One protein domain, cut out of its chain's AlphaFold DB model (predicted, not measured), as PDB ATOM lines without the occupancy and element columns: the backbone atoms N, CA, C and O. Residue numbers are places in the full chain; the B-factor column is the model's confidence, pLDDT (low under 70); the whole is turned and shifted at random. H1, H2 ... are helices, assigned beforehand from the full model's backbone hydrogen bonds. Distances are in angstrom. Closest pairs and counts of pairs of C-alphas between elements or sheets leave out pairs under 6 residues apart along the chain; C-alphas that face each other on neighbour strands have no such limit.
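What this domain is: This is residues 18 to 108 and 299 to 335 of the 344 residues of the protein "RNA exonuclease 4" of Arabidopsis lyrata subsp. lyrata (UniProt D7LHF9). Two helical lobes sit side by side, joined by a long winding stretch with no named element, residues 40 to 57, which runs through the middle. In one lobe the three short helices H5, H6 and H7 pack on H1; in the other, H2, H3 and H4 follow one another in a chain with a sharp corner at each step. The printed part has 128 residues with seven named helices, H1 to H7 in order, and no named strand. Its class is all helix, meaning that its named elements are helices, though under half of the residues, 55 of 128, are in them. The whole is only just loose, close to compact, with a radius of gyration of the C-alphas of 16.9 A and spans of 51 by 35 by 21 A.

How they stand to each other: H1, residues 29 to 39, is the hub, touching three other helices. It touches H5, residues 308 to 311, with the closest C-alphas, Lys 37 and Leu 309, 5.7 A apart. It touches H6, residues 314 to 319, at a steep tilt of 68 degrees, only just short of about perpendicular, opposite ways; the closest C-alphas, Arg 29 and Glu 318, are 6.4 A apart. It only just touches H7, residues 322 to 327, with 3 pairs of C-alphas within 8 A, at a shallow tilt of 26 degrees, the same way; the closest C-alphas, Met 36 and Leu 325, are 7.0 A apart. H6 and H7 are close but not clearly touching, with the C-alphas of Leu 317 and Leu 325 7.1 A apart. H2, residues 58 to 66, touches H3, residues 76 to 83, about perpendicular at 83 degrees, with the closest C-alphas, Leu 65 and Lys 77, 4.8 A apart. H3 only just touches H4, residues 95 to 105, with 3 pairs within 8 A, about perpendicular at 81 degrees; the closest C-alphas, Arg 83 and Ala 95, are 5.5 A apart. The helix packing is mostly crossed. H1 is apart from H2, H3 and H4. Every O i to N i+4 pair is within hydrogen-bond range in H1, H2, H3 and H7; H4 has 5 of 7, H6 has 1 of 2, and H5 is too short for such a pair.

Where its parts are: H1 begins at C-alpha 29 (-16.995, 36.191, 28.954) and is 15.3 A long. H2 is 12.4 A long, H3 10.3 A and H4 14.8 A, the last ending at C-alpha 105 (22.377, 20.167, 29.665). H5, H6 and the last helix, H7, are short; H7 ends at C-alpha 327 (-6.072, 28.209, 18.202).

The domain as a whole: The two C-alphas farthest apart, Ser 108 and Ser 315, are 54.0 A apart. Residues 109 to 298 are not printed, and C-alphas 108 and 299 are 29.5 A apart across this cut. The links H1 to H2 and H3 to H4 are long. Confidence is low, with pLDDT under 70, in residues 68 to 74 and 299 to 307.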
ATOM      1  N   ARG A  18     -12.673  30.213  32.112       92.69
ATOM      2  CA  ARG A  18     -11.246  29.915  32.312       92.69
ATOM      3  C   ARG A  18     -10.479  30.114  31.008       92.69
ATOM      4  O   ARG A  18     -10.916  29.636  29.968       92.69
ATOM      5  N   CYS A  19      -9.317  30.760  31.068       93.25
ATOM      6  CA  CYS A  19      -8.357  30.744  29.965       93.25
ATOM      7  C   CYS A  19      -7.689  29.366  29.875       93.25
ATOM      8  O   CYS A  19      -7.115  28.900  30.859       93.25
ATOM      9  N   VAL A  20      -7.740  28.721  28.710       92.38
ATOM     10  CA  VAL A  20      -7.167  27.378  28.496       92.38
ATOM     11  C   VAL A  20      -5.637  27.362  28.500       92.38
ATOM     12  O   VAL A  20      -5.051  26.326  28.785       92.38
ATOM     13  N   ALA A  21      -4.990  28.502  28.245       92.88
ATOM     14  CA  ALA A  21      -3.534  28.601  28.200       92.88
ATOM     15  C   ALA A  21      -2.927  28.899  29.580       92.88
ATOM     16  O   ALA A  21      -2.113  28.127  30.081       92.88
ATOM     17  N   CYS A  22      -3.333  29.998  30.230       92.12
ATOM     18  CA  CYS A  22      -2.744  30.439  31.504       92.12
ATOM     19  C   CYS A  22      -3.596  30.129  32.748       92.12
ATOM     20  O   CYS A  22      -3.189  30.431  33.872       92.12
ATOM     21  N   TYR A  23      -4.788  29.554  32.572       91.44
ATOM     22  CA  TYR A  23      -5.708  29.157  33.646       91.44
ATOM     23  C   TYR A  23      -6.265  30.290  34.519       91.44
ATOM     24  O   TYR A  23      -6.887  30.010  35.546       91.44
ATOM     25  N   LYS A  24      -6.123  31.556  34.104       90.56
ATOM     26  CA  LYS A  24      -6.826  32.684  34.735       90.56
ATOM     27  C   LYS A  24      -8.345  32.500  34.638       90.56
ATOM     28  O   LYS A  24      -8.859  32.030  33.621       90.56
ATOM     29  N   MET A  25      -9.049  32.870  35.707       92.00
ATOM     30  CA  MET A  25     -10.505  32.761  35.829       92.00
ATOM     31  C   MET A  25     -11.150  34.144  35.725       92.00
ATOM     32  O   MET A  25     -10.735  35.073  36.413       92.00
ATOM     33  N   PHE A  26     -12.210  34.254  34.933       93.50
ATOM     34  CA  PHE A  26     -12.939  35.492  34.680       93.50
ATOM     35  C   PHE A  26     -14.415  35.330  35.037       93.50
ATOM     36  O   PHE A  26     -15.024  34.288  34.793       93.50
ATOM     37  N   ASN A  27     -15.008  36.379  35.609       92.56
ATOM     38  CA  ASN A  27     -16.431  36.392  35.964       92.56
ATOM     39  C   ASN A  27     -17.347  36.691  34.769       92.56
ATOM     40  O   ASN A  27     -18.546  36.464  34.863       92.56
ATOM     41  N   ARG A  28     -16.796  37.250  33.684       92.25
ATOM     42  CA  ARG A  28     -17.527  37.651  32.477       92.25
ATOM     43  C   ARG A  28     -16.790  37.144  31.240       92.25
ATOM     44  O   ARG A  28     -15.557  37.122  31.235       92.25
ATOM     45  N   ARG A  29     -17.540  36.723  30.216       92.19
ATOM     46  CA  ARG A  29     -16.995  36.191  28.954       92.19
ATOM     47  C   ARG A  29     -16.167  37.237  28.207       92.19
ATOM     48  O   ARG A  29     -15.085  36.899  27.733       92.19
ATOM     49  N   GLU A  30     -16.643  38.478  28.184       93.69
ATOM     50  CA  GLU A  30     -15.980  39.638  27.572       93.69
ATOM     51  C   GLU A  30     -14.543  39.823  28.098       93.69
ATOM     52  O   GLU A  30     -13.604  39.968  27.320       93.69
ATOM     53  N   HIS A  31     -14.330  39.683  29.414       95.06
ATOM     54  CA  HIS A  31     -13.005  39.820  30.025       95.06
ATOM     55  C   HIS A  31     -12.058  38.677  29.638       95.06
ATOM     56  O   HIS A  31     -10.851  38.887  29.559       95.06
ATOM     57  N   LEU A  32     -12.583  37.466  29.406       94.75
ATOM     58  CA  LEU A  32     -11.773  36.365  28.883       94.75
ATOM     59  C   LEU A  32     -11.331  36.662  27.445       94.75
ATOM     60  O   LEU A  32     -10.176  36.416  27.117       94.75
ATOM     61  N   VAL A  33     -12.228  37.180  26.598       93.94
ATOM     62  CA  VAL A  33     -11.877  37.564  25.220       93.94
ATOM     63  C   VAL A  33     -10.808  38.650  25.226       93.94
ATOM     64  O   VAL A  33      -9.787  38.491  24.563       93.94
ATOM     65  N   GLU A  34     -10.997  39.704  26.019       94.00
ATOM     66  CA  GLU A  34     -10.036  40.806  26.087       94.00
ATOM     67  C   GLU A  34      -8.673  40.332  26.600       94.00
ATOM     68  O   GLU A  34      -7.640  40.650  26.020       94.00
ATOM     69  N   HIS A  35      -8.664  39.454  27.607       94.12
ATOM     70  CA  HIS A  35      -7.440  38.792  28.041       94.12
ATOM     71  C   HIS A  35      -6.753  38.012  26.910       94.12
ATOM     72  O   HIS A  35      -5.538  38.126  26.769       94.12
ATOM     73  N   MET A  36      -7.491  37.232  26.113       93.44
ATOM     74  CA  MET A  36      -6.910  36.452  25.013       93.44
ATOM     75  C   MET A  36      -6.318  37.338  23.907       93.44
ATOM     76  O   MET A  36      -5.320  36.947  23.304       93.44
ATOM     77  N   LYS A  37      -6.886  38.527  23.666       90.75
ATOM     78  CA  LYS A  37      -6.374  39.496  22.680       90.75
ATOM     79  C   LYS A  37      -5.030  40.100  23.084       90.75
ATOM     80  O   LYS A  37      -4.184  40.300  22.224       90.75
ATOM     81  N   ILE A  38      -4.824  40.353  24.378       90.94
ATOM     82  CA  ILE A  38      -3.606  41.015  24.881       90.94
ATOM     83  C   ILE A  38      -2.552  40.051  25.441       90.94
ATOM     84  O   ILE A  38      -1.442  40.473  25.743       90.94
ATOM     85  N   ALA A  39      -2.898  38.781  25.668       90.31
ATOM     86  CA  ALA A  39      -1.980  37.801  26.256       90.31
ATOM     87  C   ALA A  39      -1.196  36.981  25.224       90.31
ATOM     88  O   ALA A  39      -0.261  36.279  25.616       90.31
ATOM     89  N   TYR A  40      -1.593  37.050  23.945       90.06
ATOM     90  CA  TYR A  40      -0.873  36.466  22.807       90.06
ATOM     91  C   TYR A  40      -0.459  35.006  23.034       90.06
ATOM     92  O   TYR A  40       0.691  34.600  22.836       90.06
ATOM     93  N   HIS A  41      -1.408  34.223  23.556       92.12
ATOM     94  CA  HIS A  41      -1.156  32.848  23.942       92.12
ATOM     95  C   HIS A  41      -0.858  31.985  22.725       92.12
ATOM     96  O   HIS A  41      -1.688  31.841  21.838       92.12
ATOM     97  N   SER A  42       0.313  31.359  22.706       91.00
ATOM     98  CA  SER A  42       0.725  30.505  21.598       91.00
ATOM     99  C   SER A  42       1.520  29.308  22.096       91.00
ATOM    100  O   SER A  42       2.054  29.321  23.205       91.00
ATOM    101  N   LEU A  43       1.643  28.290  21.245       90.50
ATOM    102  CA  LEU A  43       2.463  27.107  21.517       90.50
ATOM    103  C   LEU A  43       3.940  27.435  21.752       90.50
ATOM    104  O   LEU A  43       4.635  26.618  22.345       90.50
ATOM    105  N   HIS A  44       4.399  28.604  21.303       90.75
ATOM    106  CA  HIS A  44       5.773  29.060  21.465       90.75
ATOM    107  C   HIS A  44       6.050  29.691  22.832       90.75
ATOM    108  O   HIS A  44       7.209  29.875  23.185       90.75
ATOM    109  N   GLN A  45       5.019  30.043  23.610       92.19
ATOM    110  CA  GLN A  45       5.229  30.624  24.934       92.19
ATOM    111  C   GLN A  45       5.830  29.606  25.914       92.19
ATOM    112  O   GLN A  45       5.434  28.434  25.909       92.19
ATOM    113  N   PRO A  46       6.703  30.062  26.834       94.44
ATOM    114  CA  PRO A  46       7.142  29.255  27.961       94.44
ATOM    115  C   PRO A  46       5.956  28.627  28.686       94.44
ATOM    116  O   PRO A  46       4.964  29.291  28.983       94.44
ATOM    117  N   ARG A  47       6.054  27.341  29.013       93.62
ATOM    118  CA  ARG A  47       4.998  26.639  29.744       93.62
ATOM    119  C   ARG A  47       5.566  25.665  30.754       93.62
ATOM    120  O   ARG A  47       6.670  25.151  30.603       93.62
ATOM    121  N   CYS A  48       4.779  25.384  31.782       93.69
ATOM    122  CA  CYS A  48       5.104  24.350  32.752       93.69
ATOM    123  C   CYS A  48       5.073  22.966  32.088       93.69
ATOM    124  O   CYS A  48       4.032  22.563  31.574       93.69
ATOM    125  N   GLY A  49       6.170  22.209  32.161       91.75
ATOM    126  CA  GLY A  49       6.228  20.835  31.645       91.75
ATOM    127  C   GLY A  49       5.331  19.834  32.388       91.75
ATOM    128  O   GLY A  49       5.137  18.729  31.903       91.75
ATOM    129  N   VAL A  50       4.771  20.209  33.548       91.69
ATOM    130  CA  VAL A  50       3.874  19.347  34.341       91.69
ATOM    131  C   VAL A  50       2.404  19.635  34.045       91.69
ATOM    132  O   VAL A  50       1.662  18.741  33.658       91.69
ATOM    133  N   CYS A  51       1.960  20.880  34.247       91.06
ATOM    134  CA  CYS A  51       0.547  21.244  34.098       91.06
ATOM    135  C   CYS A  51       0.215  21.951  32.781       91.06
ATOM    136  O   CYS A  51      -0.934  22.327  32.594       91.06
ATOM    137  N   LEU A  52       1.196  22.186  31.901       91.56
ATOM    138  CA  LEU A  52       1.044  22.862  30.602       91.56
ATOM    139  C   LEU A  52       0.537  24.315  30.666       91.56
ATOM    140  O   LEU A  52       0.237  24.916  29.631       91.56
ATOM    141  N   LYS A  53       0.494  24.917  31.861       91.94
ATOM    142  CA  LYS A  53       0.180  26.338  32.042       91.94
ATOM    143  C   LYS A  53       1.201  27.196  31.298       91.94
ATOM    144  O   LYS A  53       2.398  27.093  31.569       91.94
ATOM    145  N   HIS A  54       0.708  28.063  30.423       93.38
ATOM    146  CA  HIS A  54       1.507  29.055  29.716       93.38
ATOM    147  C   HIS A  54       1.881  30.202  30.660       93.38
ATOM    148  O   HIS A  54       1.069  30.676  31.466       93.38
ATOM    149  N   CYS A  55       3.121  30.641  30.533       93.31
ATOM    150  CA  CYS A  55       3.787  31.659  31.320       93.31
ATOM    151  C   CYS A  55       4.412  32.684  30.371       93.31
ATOM    152  O   CYS A  55       4.740  32.375  29.228       93.31
ATOM    153  N   LYS A  56       4.577  33.916  30.853       92.12
ATOM    154  CA  LYS A  56       5.117  35.008  30.039       92.12
ATOM    155  C   LYS A  56       6.601  34.805  29.728       92.12
ATOM    156  O   LYS A  56       7.018  34.946  28.587       92.12
ATOM    157  N   SER A  57       7.369  34.420  30.744       95.56
ATOM    158  CA  SER A  57       8.791  34.108  30.638       95.56
ATOM    159  C   SER A  57       9.131  32.811  31.370       95.56
ATOM    160  O   SER A  57       8.331  32.276  32.149       95.56
ATOM    161  N   PHE A  58      10.338  32.298  31.146       96.50
ATOM    162  CA  PHE A  58      10.864  31.159  31.894       96.50
ATOM    163  C   PHE A  58      11.099  31.475  33.379       96.50
ATOM    164  O   PHE A  58      11.059  30.561  34.203       96.50
ATOM    165  N   GLU A  59      11.294  32.742  33.757       95.69
ATOM    166  CA  GLU A  59      11.291  33.138  35.171       95.69
ATOM    167  C   GLU A  59       9.908  32.904  35.791       95.69
ATOM    168  O   GLU A  59       9.806  32.227  36.811       95.69
ATOM    169  N   SER A  60       8.831  33.313  35.111       94.19
ATOM    170  CA  SER A  60       7.466  33.038  35.577       94.19
ATOM    171  C   SER A  60       7.147  31.534  35.643       94.19
ATOM    172  O   SER A  60       6.331  31.110  36.465       94.19
ATOM    173  N   VAL A  61       7.776  30.702  34.798       94.75
ATOM    174  CA  VAL A  61       7.698  29.232  34.928       94.75
ATOM    175  C   VAL A  61       8.390  28.774  36.215       94.75
ATOM    176  O   VAL A  61       7.808  27.992  36.964       94.75
ATOM    177  N   ARG A  62       9.594  29.276  36.517       94.31
ATOM    178  CA  ARG A  62      10.305  28.948  37.766       94.31
ATOM    179  C   ARG A  62       9.527  29.388  39.002       94.31
ATOM    180  O   ARG A  62       9.401  28.605  39.936       94.31
ATOM    181  N   GLU A  63       8.960  30.591  39.000       92.31
ATOM    182  CA  GLU A  63       8.070  31.057  40.068       92.31
ATOM    183  C   GLU A  63       6.901  30.086  40.257       92.31
ATOM    184  O   GLU A  63       6.668  29.606  41.364       92.31
ATOM    185  N   HIS A  64       6.221  29.704  39.170       90.38
ATOM    186  CA  HIS A  64       5.130  28.731  39.220       90.38
ATOM    187  C   HIS A  64       5.552  27.373  39.809       90.38
ATOM    188  O   HIS A  64       4.776  26.777  40.554       90.38
ATOM    189  N   LEU A  65       6.763  26.900  39.506       90.94
ATOM    190  CA  LEU A  65       7.314  25.646  40.029       90.94
ATOM    191  C   LEU A  65       7.761  25.741  41.498       90.94
ATOM    192  O   LEU A  65       7.924  24.711  42.147       90.94
ATOM    193  N   ASN A  66       7.936  26.954  42.029       83.69
ATOM    194  CA  ASN A  66       8.360  27.202  43.409       83.69
ATOM    195  C   ASN A  66       7.197  27.551  44.357       83.69
ATOM    196  O   ASN A  66       7.344  27.394  45.576       83.69
ATOM    197  N   VAL A  67       6.048  27.984  43.824       73.88
ATOM    198  CA  VAL A  67       4.841  28.295  44.608       73.88
ATOM    199  C   VAL A  67       4.267  27.021  45.259       73.88
ATOM    200  O   VAL A  67       4.190  25.984  44.599       73.88
ATOM    201  N   PRO A  68       3.850  27.064  46.540       59.31
ATOM    202  CA  PRO A  68       3.277  25.901  47.218       59.31
ATOM    203  C   PRO A  68       1.927  25.441  46.633       59.31
ATOM    204  O   PRO A  68       1.110  26.253  46.193       59.31
ATOM    205  N   ASP A  69       1.657  24.136  46.723       52.56
ATOM    206  CA  ASP A  69       0.547  23.427  46.057       52.56
ATOM    207  C   ASP A  69      -0.880  23.879  46.463       52.56
ATOM    208  O   ASP A  69      -1.863  23.447  45.871       52.56
ATOM    209  N   HIS A  70      -1.047  24.767  47.450       51.88
ATOM    210  CA  HIS A  70      -2.373  25.202  47.921       51.88
ATOM    211  C   HIS A  70      -3.023  26.299  47.057       51.88
ATOM    212  O   HIS A  70      -4.220  26.551  47.191       51.88
ATOM    213  N   LEU A  71      -2.271  26.947  46.157       55.19
ATOM    214  CA  LEU A  71      -2.789  28.015  45.285       55.19
ATOM    215  C   LEU A  71      -3.242  27.512  43.902       55.19
ATOM    216  O   LEU A  71      -3.949  28.227  43.191       55.19
ATOM    217  N   PHE A  72      -2.894  26.277  43.528       55.19
ATOM    218  CA  PHE A  72      -3.311  25.632  42.281       55.19
ATOM    219  C   PHE A  72      -3.464  24.121  42.486       55.19
ATOM    220  O   PHE A  72      -2.646  23.501  43.142       55.19
ATOM    221  N   LYS A  73      -4.490  23.506  41.882       54.16
ATOM    222  CA  LYS A  73      -4.733  22.051  41.933       54.16
ATOM    223  C   LYS A  73      -3.660  21.260  41.159       54.16
ATOM    224  O   LYS A  73      -3.953  20.745  40.082       54.16
ATOM    225  N   GLY A  74      -2.427  21.175  41.649       62.53
ATOM    226  CA  GLY A  74      -1.411  20.342  41.010       62.53
ATOM    227  C   GLY A  74      -0.079  20.299  41.742       62.53
ATOM    228  O   GLY A  74       0.440  21.331  42.141       62.53
ATOM    229  N   ASN A  75       0.511  19.104  41.800       83.75
ATOM    230  CA  ASN A  75       1.793  18.799  42.443       83.75
ATOM    231  C   ASN A  75       3.004  19.225  41.580       83.75
ATOM    232  O   ASN A  75       3.976  18.477  41.459       83.75
ATOM    233  N   CYS A  76       2.940  20.386  40.912       90.50
ATOM    234  CA  CYS A  76       3.950  20.802  39.927       90.50
ATOM    235  C   CYS A  76       5.338  20.904  40.559       90.50
ATOM    236  O   CYS A  76       6.302  20.384  40.000       90.50
ATOM    237  N   LYS A  77       5.416  21.497  41.756       90.94
ATOM    238  CA  LYS A  77       6.653  21.613  42.531       90.94
ATOM    239  C   LYS A  77       7.238  20.244  42.860       90.94
ATOM    240  O   LYS A  77       8.419  20.001  42.615       90.94
ATOM    241  N   ALA A  78       6.416  19.338  43.391       90.25
ATOM    242  CA  ALA A  78       6.858  18.007  43.799       90.25
ATOM    243  C   ALA A  78       7.317  17.152  42.604       90.25
ATOM    244  O   ALA A  78       8.351  16.491  42.686       90.25
ATOM    245  N   ILE A  79       6.582  17.191  41.486       92.00
ATOM    246  CA  ILE A  79       6.940  16.464  40.259       92.00
ATOM    247  C   ILE A  79       8.231  17.033  39.668       92.00
ATOM    248  O   ILE A  79       9.169  16.282  39.404       92.00
ATOM    249  N   PHE A  80       8.320  18.356  39.514       93.56
ATOM    250  CA  PHE A  80       9.501  19.002  38.949       93.56
ATOM    251  C   PHE A  80      10.743  18.810  39.824       93.56
ATOM    252  O   PHE A  80      11.820  18.564  39.302       93.56
ATOM    253  N   SER A  81      10.607  18.824  41.150       92.62
ATOM    254  CA  SER A  81      11.746  18.577  42.048       92.62
ATOM    255  C   SER A  81      12.358  17.182  41.857       92.62
ATOM    256  O   SER A  81      13.558  17.010  42.042       92.62
ATOM    257  N   LYS A  82      11.547  16.187  41.470       92.88
ATOM    258  CA  LYS A  82      12.000  14.804  41.242       92.88
ATOM    259  C   LYS A  82      12.460  14.544  39.806       92.88
ATOM    260  O   LYS A  82      13.350  13.728  39.596       92.88
ATOM    261  N   ARG A  83      11.823  15.188  38.825       94.62
ATOM    262  CA  ARG A  83      11.916  14.829  37.396       94.62
ATOM    263  C   ARG A  83      12.292  15.994  36.477       94.62
ATOM    264  O   ARG A  83      12.424  15.800  35.275       94.62
ATOM    265  N   GLY A  84      12.442  17.200  37.013       95.38
ATOM    266  CA  GLY A  84      12.702  18.425  36.263       95.38
ATOM    267  C   GLY A  84      14.180  18.813  36.211       95.38
ATOM    268  O   GLY A  84      14.909  18.712  37.199       95.38
ATOM    269  N   CYS A  85      14.620  19.306  35.056       96.06
ATOM    270  CA  CYS A  85      15.919  19.952  34.893       96.06
ATOM    271  C   CYS A  85      15.795  21.456  35.166       96.06
ATOM    272  O   CYS A  85      15.006  22.145  34.527       96.06
ATOM    273  N   THR A  86      16.589  22.001  36.087       95.06
ATOM    274  CA  THR A  86      16.526  23.425  36.471       95.06
ATOM    275  C   THR A  86      17.078  24.386  35.411       95.06
ATOM    276  O   THR A  86      16.761  25.576  35.457       95.06
ATOM    277  N   LEU A  87      17.870  23.878  34.457       95.81
ATOM    278  CA  LEU A  87      18.485  24.664  33.383       95.81
ATOM    279  C   LEU A  87      17.536  24.843  32.190       95.81
ATOM    280  O   LEU A  87      17.215  25.971  31.820       95.81
ATOM    281  N   CYS A  88      17.052  23.740  31.609       94.88
ATOM    282  CA  CYS A  88      16.167  23.762  30.436       94.88
ATOM    283  C   CYS A  88      14.669  23.708  30.781       94.88
ATOM    284  O   CYS A  88      13.838  23.858  29.891       94.88
ATOM    285  N   LEU A  89      14.317  23.477  32.051       95.00
ATOM    286  CA  LEU A  89      12.940  23.349  32.549       95.00
ATOM    287  C   LEU A  89      12.135  22.175  31.957       95.00
ATOM    288  O   LEU A  89      10.923  22.091  32.171       95.00
ATOM    289  N   GLN A  90      12.793  21.232  31.273       94.12
ATOM    290  CA  GLN A  90      12.174  19.986  30.817       94.12
ATOM    291  C   GLN A  90      11.889  19.045  31.993       94.12
ATOM    292  O   GLN A  90      12.636  19.007  32.974       94.12
ATOM    293  N   VAL A  91      10.807  18.274  31.873       94.12
ATOM    294  CA  VAL A  91      10.394  17.243  32.833       94.12
ATOM    295  C   VAL A  91      10.521  15.886  32.154       94.12
ATOM    296  O   VAL A  91       9.970  15.688  31.076       94.12
ATOM    297  N   PHE A  92      11.249  14.965  32.775       95.06
ATOM    298  CA  PHE A  92      11.601  13.665  32.200       95.06
ATOM    299  C   PHE A  92      10.683  12.552  32.682       95.06
ATOM    300  O   PHE A  92      10.139  12.669  33.770       95.06
ATOM    301  N   GLU A  93      10.565  11.477  31.899       91.75
ATOM    302  CA  GLU A  93      10.041  10.133  32.233       91.75
ATOM    303  C   GLU A  93      10.288   9.707  33.680       91.75
ATOM    304  O   GLU A  93       9.426   9.674  34.557       91.75
ATOM    305  N   GLU A  94      11.576   9.473  33.889       92.00
ATOM    306  CA  GLU A  94      12.159   8.800  35.029       92.00
ATOM    307  C   GLU A  94      13.323   9.629  35.579       92.00
ATOM    308  O   GLU A  94      13.944  10.428  34.867       92.00
ATOM    309  N   ALA A  95      13.662   9.414  36.850       91.06
ATOM    310  CA  ALA A  95      14.776  10.111  37.497       91.06
ATOM    311  C   ALA A  95      16.138   9.799  36.841       91.06
ATOM    312  O   ALA A  95      17.019  10.658  36.820       91.06
ATOM    313  N   ILE A  96      16.290   8.600  36.266       91.75
ATOM    314  CA  ILE A  96      17.506   8.173  35.555       91.75
ATOM    315  C   ILE A  96      17.705   9.017  34.287       91.75
ATOM    316  O   ILE A  96      18.768   9.598  34.100       91.75
ATOM    317  N   ALA A  97      16.651   9.199  33.483       94.50
ATOM    318  CA  ALA A  97      16.708  10.034  32.281       94.50
ATOM    319  C   ALA A  97      17.061  11.497  32.608       94.50
ATOM    320  O   ALA A  97      17.812  12.138  31.871       94.50
ATOM    321  N   LEU A  98      16.569  12.021  33.739       94.75
ATOM    322  CA  LEU A  98      16.977  13.337  34.235       94.75
ATOM    323  C   LEU A  98      18.473  13.377  34.589       94.75
ATOM    324  O   LEU A  98      19.138  14.365  34.278       94.75
ATOM    325  N   ALA A  99      18.996  12.354  35.267       92.12
ATOM    326  CA  ALA A  99      20.407  12.295  35.645       92.12
ATOM    327  C   ALA A  99      21.319  12.290  34.406       92.12
ATOM    328  O   ALA A  99      22.239  13.104  34.324       92.12
ATOM    329  N   ASP A 100      20.991  11.472  33.403       93.19
ATOM    330  CA  ASP A 100      21.719  11.416  32.131       93.19
ATOM    331  C   ASP A 100      21.645  12.743  31.367       93.19
ATOM    332  O   ASP A 100      22.627  13.200  30.773       93.19
ATOM    333  N   HIS A 101      20.482  13.398  31.402       94.88
ATOM    334  CA  HIS A 101      20.282  14.695  30.769       94.88
ATOM    335  C   HIS A 101      21.082  15.815  31.442       94.88
ATOM    336  O   HIS A 101      21.643  16.657  30.740       94.88
ATOM    337  N   LYS A 102      21.160  15.852  32.780       92.94
ATOM    338  CA  LYS A 102      21.838  16.934  33.524       92.94
ATOM    339  C   LYS A 102      23.280  17.140  33.064       92.94
ATOM    340  O   LYS A 102      23.675  18.280  32.835       92.94
ATOM    341  N   ASN A 103      24.007  16.046  32.838       87.38
ATOM    342  CA  ASN A 103      25.395  16.081  32.369       87.38
ATOM    343  C   ASN A 103      25.539  16.697  30.968       87.38
ATOM    344  O   ASN A 103      26.555  17.312  30.672       87.38
ATOM    345  N   LYS A 104      24.524  16.550  30.108       92.12
ATOM    346  CA  LYS A 104      24.508  17.107  28.744       92.12
ATOM    347  C   LYS A 104      23.937  18.527  28.691       92.12
ATOM    348  O   LYS A 104      24.246  19.288  27.780       92.12
ATOM    349  N   CYS A 105      23.060  18.875  29.631       95.25
ATOM    350  CA  CYS A 105      22.377  20.167  29.665       95.25
ATOM    351  C   CYS A 105      23.270  21.288  30.215       95.25
ATOM    352  O   CYS A 105      23.221  22.426  29.728       95.25
ATOM    353  N   GLN A 106      24.083  20.953  31.219       95.75
ATOM    354  CA  GLN A 106      25.069  21.855  31.793       95.75
ATOM    355  C   GLN A 106      26.245  22.023  30.830       95.75
ATOM    356  O   GLN A 106      26.916  21.059  30.475       95.75
ATOM    357  N   LEU A 107      26.496  23.261  30.418       96.06
ATOM    358  CA  LEU A 107      27.641  23.614  29.588       96.06
ATOM    359  C   LEU A 107      28.819  24.046  30.466       96.06
ATOM    360  O   LEU A 107      28.637  24.556  31.572       96.06
ATOM    361  N   SER A 108      30.036  23.866  29.960       94.81
ATOM    362  CA  SER A 108      31.245  24.433  30.566       94.81
ATOM    363  C   SER A 108      31.423  25.894  30.140       94.81
ATOM    364  O   SER A 108      31.032  26.228  29.020       94.81
ATOM    365  N   GLY A 299       5.520  22.183  19.078       67.38
ATOM    366  CA  GLY A 299       4.670  21.440  18.141       67.38
ATOM    367  C   GLY A 299       4.401  22.277  16.886       67.38
ATOM    368  O   GLY A 299       4.156  23.477  16.997       67.38
ATOM    369  N   CYS A 300       4.477  21.659  15.704       51.69
ATOM    370  CA  CYS A 300       4.357  22.359  14.426       51.69
ATOM    371  C   CYS A 300       2.974  23.021  14.306       51.69
ATOM    372  O   CYS A 300       1.966  22.341  14.123       51.69
ATOM    373  N   SER A 301       2.917  24.347  14.425       51.22
ATOM    374  CA  SER A 301       1.734  25.129  14.074       51.22
ATOM    375  C   SER A 301       2.035  25.840  12.769       51.22
ATOM    376  O   SER A 301       2.739  26.844  12.751       51.22
ATOM    377  N   GLY A 302       1.527  25.304  11.660       45.94
ATOM    378  CA  GLY A 302       1.679  25.871  10.316       45.94
ATOM    379  C   GLY A 302       0.929  27.192  10.094       45.94
ATOM    380  O   GLY A 302       0.476  27.444   8.982       45.94
ATOM    381  N   LYS A 303       0.736  28.020  11.127       47.34
ATOM    382  CA  LYS A 303       0.079  29.327  11.012       47.34
ATOM    383  C   LYS A 303       1.112  30.437  11.166       47.34
ATOM    384  O   LYS A 303       1.683  30.622  12.237       47.34
ATOM    385  N   GLY A 304       1.342  31.131  10.053       46.94
ATOM    386  CA  GLY A 304       2.232  32.278   9.950       46.94
ATOM    387  C   GLY A 304       1.740  33.512  10.704       46.94
ATOM    388  O   GLY A 304       0.617  33.570  11.210       46.94
ATOM    389  N   GLU A 305       2.637  34.490  10.762       49.31
ATOM    390  CA  GLU A 305       2.423  35.836  11.282       49.31
ATOM    391  C   GLU A 305       1.142  36.443  10.679       49.31
ATOM    392  O   GLU A 305       0.978  36.535   9.465       49.31
ATOM    393  N   GLY A 306       0.196  36.817  11.538       55.72
ATOM    394  CA  GLY A 306      -1.064  37.444  11.155       55.72
ATOM    395  C   GLY A 306      -1.634  38.237  12.326       55.72
ATOM    396  O   GLY A 306      -1.205  38.057  13.468       55.72
ATOM    397  N   ASN A 307      -2.637  39.079  12.065       61.56
ATOM    398  CA  ASN A 307      -3.262  39.972  13.058       61.56
ATOM    399  C   ASN A 307      -3.997  39.245  14.210       61.56
ATOM    400  O   ASN A 307      -4.693  39.888  14.999       61.56
ATOM    401  N   GLY A 308      -3.870  37.916  14.310       78.00
ATOM    402  CA  GLY A 308      -4.438  37.080  15.362       78.00
ATOM    403  C   GLY A 308      -5.912  37.389  15.617       78.00
ATOM    404  O   GLY A 308      -6.695  37.643  14.696       78.00
ATOM    405  N   LEU A 309      -6.273  37.442  16.899       82.50
ATOM    406  CA  LEU A 309      -7.626  37.768  17.349       82.50
ATOM    407  C   LEU A 309      -8.019  39.238  17.118       82.50
ATOM    408  O   LEU A 309      -9.207  39.546  17.146       82.50
ATOM    409  N   ASN A 310      -7.070  40.144  16.854       83.00
ATOM    410  CA  ASN A 310      -7.362  41.573  16.671       83.00
ATOM    411  C   ASN A 310      -8.106  41.869  15.360       83.00
ATOM    412  O   ASN A 310      -8.710  42.927  15.221       83.00
ATOM    413  N   SER A 311      -8.097  40.928  14.415       83.25
ATOM    414  CA  SER A 311      -8.852  41.023  13.159       83.25
ATOM    415  C   SER A 311     -10.350  40.697  13.292       83.25
ATOM    416  O   SER A 311     -11.111  40.912  12.351       83.25
ATOM    417  N   TRP A 312     -10.793  40.198  14.450       85.31
ATOM    418  CA  TRP A 312     -12.153  39.699  14.660       85.31
ATOM    419  C   TRP A 312     -13.003  40.684  15.462       85.31
ATOM    420  O   TRP A 312     -12.517  41.375  16.359       85.31
ATOM    421  N   LYS A 313     -14.314  40.708  15.195       89.50
ATOM    422  CA  LYS A 313     -15.257  41.491  16.002       89.50
ATOM    423  C   LYS A 313     -15.440  40.851  17.377       89.50
ATOM    424  O   LYS A 313     -15.557  39.632  17.503       89.50
ATOM    425  N   GLN A 314     -15.571  41.693  18.401       88.56
ATOM    426  CA  GLN A 314     -15.786  41.272  19.791       88.56
ATOM    427  C   GLN A 314     -16.961  40.285  19.936       88.56
ATOM    428  O   GLN A 314     -16.827  39.251  20.588       88.56
ATOM    429  N   SER A 315     -18.086  40.558  19.265       89.62
ATOM    430  CA  SER A 315     -19.292  39.717  19.295       89.62
ATOM    431  C   SER A 315     -19.070  38.298  18.775       89.62
ATOM    432  O   SER A 315     -19.775  37.376  19.183       89.62
ATOM    433  N   ASP A 316     -18.124  38.121  17.853       91.00
ATOM    434  CA  ASP A 316     -17.843  36.829  17.230       91.00
ATOM    435  C   ASP A 316     -16.893  36.020  18.118       91.00
ATOM    436  O   ASP A 316     -17.139  34.844  18.385       91.00
ATOM    437  N   LEU A 317     -15.884  36.679  18.695       90.56
ATOM    438  CA  LEU A 317     -14.957  36.079  19.658       90.56
ATOM    439  C   LEU A 317     -15.648  35.595  20.942       90.56
ATOM    440  O   LEU A 317     -15.233  34.600  21.542       90.56
ATOM    441  N   GLU A 318     -16.698  36.283  21.391       90.75
ATOM    442  CA  GLU A 318     -17.461  35.889  22.581       90.75
ATOM    443  C   GLU A 318     -18.263  34.597  22.377       90.75
ATOM    444  O   GLU A 318     -18.441  33.840  23.338       90.75
ATOM    445  N   LYS A 319     -18.675  34.314  21.134       92.50
ATOM    446  CA  LYS A 319     -19.386  33.084  20.746       92.50
ATOM    447  C   LYS A 319     -18.457  31.878  20.597       92.50
ATOM    448  O   LYS A 319     -18.924  30.751  20.743       92.50
ATOM    449  N   MET A 320     -17.167  32.100  20.334       92.00
ATOM    450  CA  MET A 320     -16.177  31.025  20.207       92.00
ATOM    451  C   MET A 320     -15.978  30.258  21.517       92.00
ATOM    452  O   MET A 320     -16.223  30.772  22.613       92.00
ATOM    453  N   LYS A 321     -15.460  29.035  21.426       91.44
ATOM    454  CA  LYS A 321     -14.946  28.299  22.592       91.44
ATOM    455  C   LYS A 321     -13.575  28.832  23.014       91.44
ATOM    456  O   LYS A 321     -12.877  29.493  22.249       91.44
ATOM    457  N   ALA A 322     -13.164  28.555  24.252       89.19
ATOM    458  CA  ALA A 322     -11.871  29.029  24.751       89.19
ATOM    459  C   ALA A 322     -10.689  28.379  24.005       89.19
ATOM    460  O   ALA A 322      -9.658  29.017  23.805       89.19
ATOM    461  N   GLU A 323     -10.862  27.137  23.555       91.44
ATOM    462  CA  GLU A 323      -9.919  26.393  22.722       91.44
ATOM    463  C   GLU A 323      -9.784  27.018  21.328       91.44
ATOM    464  O   GLU A 323      -8.673  27.167  20.828       91.44
ATOM    465  N   GLU A 324     -10.894  27.454  20.731       90.81
ATOM    466  CA  GLU A 324     -10.906  28.147  19.436       90.81
ATOM    467  C   GLU A 324     -10.223  29.517  19.533       90.81
ATOM    468  O   GLU A 324      -9.449  29.883  18.650       90.81
ATOM    469  N   LEU A 325     -10.440  30.257  20.628       91.25
ATOM    470  CA  LEU A 325      -9.708  31.503  20.885       91.25
ATOM    471  C   LEU A 325      -8.199  31.266  20.957       91.25
ATOM    472  O   LEU A 325      -7.430  32.036  20.391       91.25
ATOM    473  N   TYR A 326      -7.771  30.196  21.625       91.50
ATOM    474  CA  TYR A 326      -6.359  29.835  21.704       91.50
ATOM    475  C   TYR A 326      -5.782  29.439  20.336       91.50
ATOM    476  O   TYR A 326      -4.721  29.923  19.961       91.50
ATOM    477  N   GLN A 327      -6.499  28.635  19.547       88.94
ATOM    478  CA  GLN A 327      -6.072  28.209  18.202       88.94
ATOM    479  C   GLN A 327      -5.952  29.351  17.177       88.94
ATOM    480  O   GLN A 327      -5.321  29.175  16.129       88.94
ATOM    481  N   ASN A 328      -6.595  30.490  17.445       88.44
ATOM    482  CA  ASN A 328      -6.547  31.696  16.616       88.44
ATOM    483  C   ASN A 328      -5.690  32.816  17.233       88.44
ATOM    484  O   ASN A 328      -5.570  33.894  16.648       88.44
ATOM    485  N   SER A 329      -5.094  32.580  18.404       89.19
ATOM    486  CA  SER A 329      -4.143  33.497  19.024       89.19
ATOM    487  C   SER A 329      -2.743  33.291  18.435       89.19
ATOM    488  O   SER A 329      -2.359  32.182  18.056       89.19
ATOM    489  N   THR A 330      -1.990  34.381  18.315       86.75
ATOM    490  CA  THR A 330      -0.625  34.414  17.774       86.75
ATOM    491  C   THR A 330       0.343  34.906  18.845       86.75
ATOM    492  O   THR A 330      -0.072  35.513  19.829       86.75
ATOM    493  N   SER A 331       1.635  34.610  18.683       87.00
ATOM    494  CA  SER A 331       2.681  35.057  19.613       87.00
ATOM    495  C   SER A 331       2.946  36.560  19.475       87.00
ATOM    496  O   SER A 331       2.967  37.075  18.362       87.00
ATOM    497  N   GLU A 332       3.227  37.243  20.588       88.19
ATOM    498  CA  GLU A 332       3.656  38.658  20.606       88.19
ATOM    499  C   GLU A 332       5.124  38.848  20.208       88.19
ATOM    500  O   GLU A 332       5.587  39.967  20.012       88.19
ATOM    501  N   TYR A 333       5.872  37.750  20.111       89.94
ATOM    502  CA  TYR A 333       7.281  37.749  19.750       89.94
ATOM    503  C   TYR A 333       7.583  36.625  18.761       89.94
ATOM    504  O   TYR A 333       6.935  35.570  18.757       89.94
ATOM    505  N   ARG A 334       8.624  36.829  17.953       91.12
ATOM    506  CA  ARG A 334       9.146  35.808  17.048       91.12
ATOM    507  C   ARG A 334       9.948  34.772  17.831       91.12
ATOM    508  O   ARG A 334      11.024  35.075  18.338       91.12
ATOM    509  N   CYS A 335       9.436  33.547  17.919       92.69
ATOM    510  CA  CYS A 335      10.144  32.452  18.573       92.69
ATOM    511  C   CYS A 335      11.377  32.040  17.764       92.69
ATOM    512  O   CYS A 335      11.273  31.769  16.567       92.69
TER     513      CYS A 335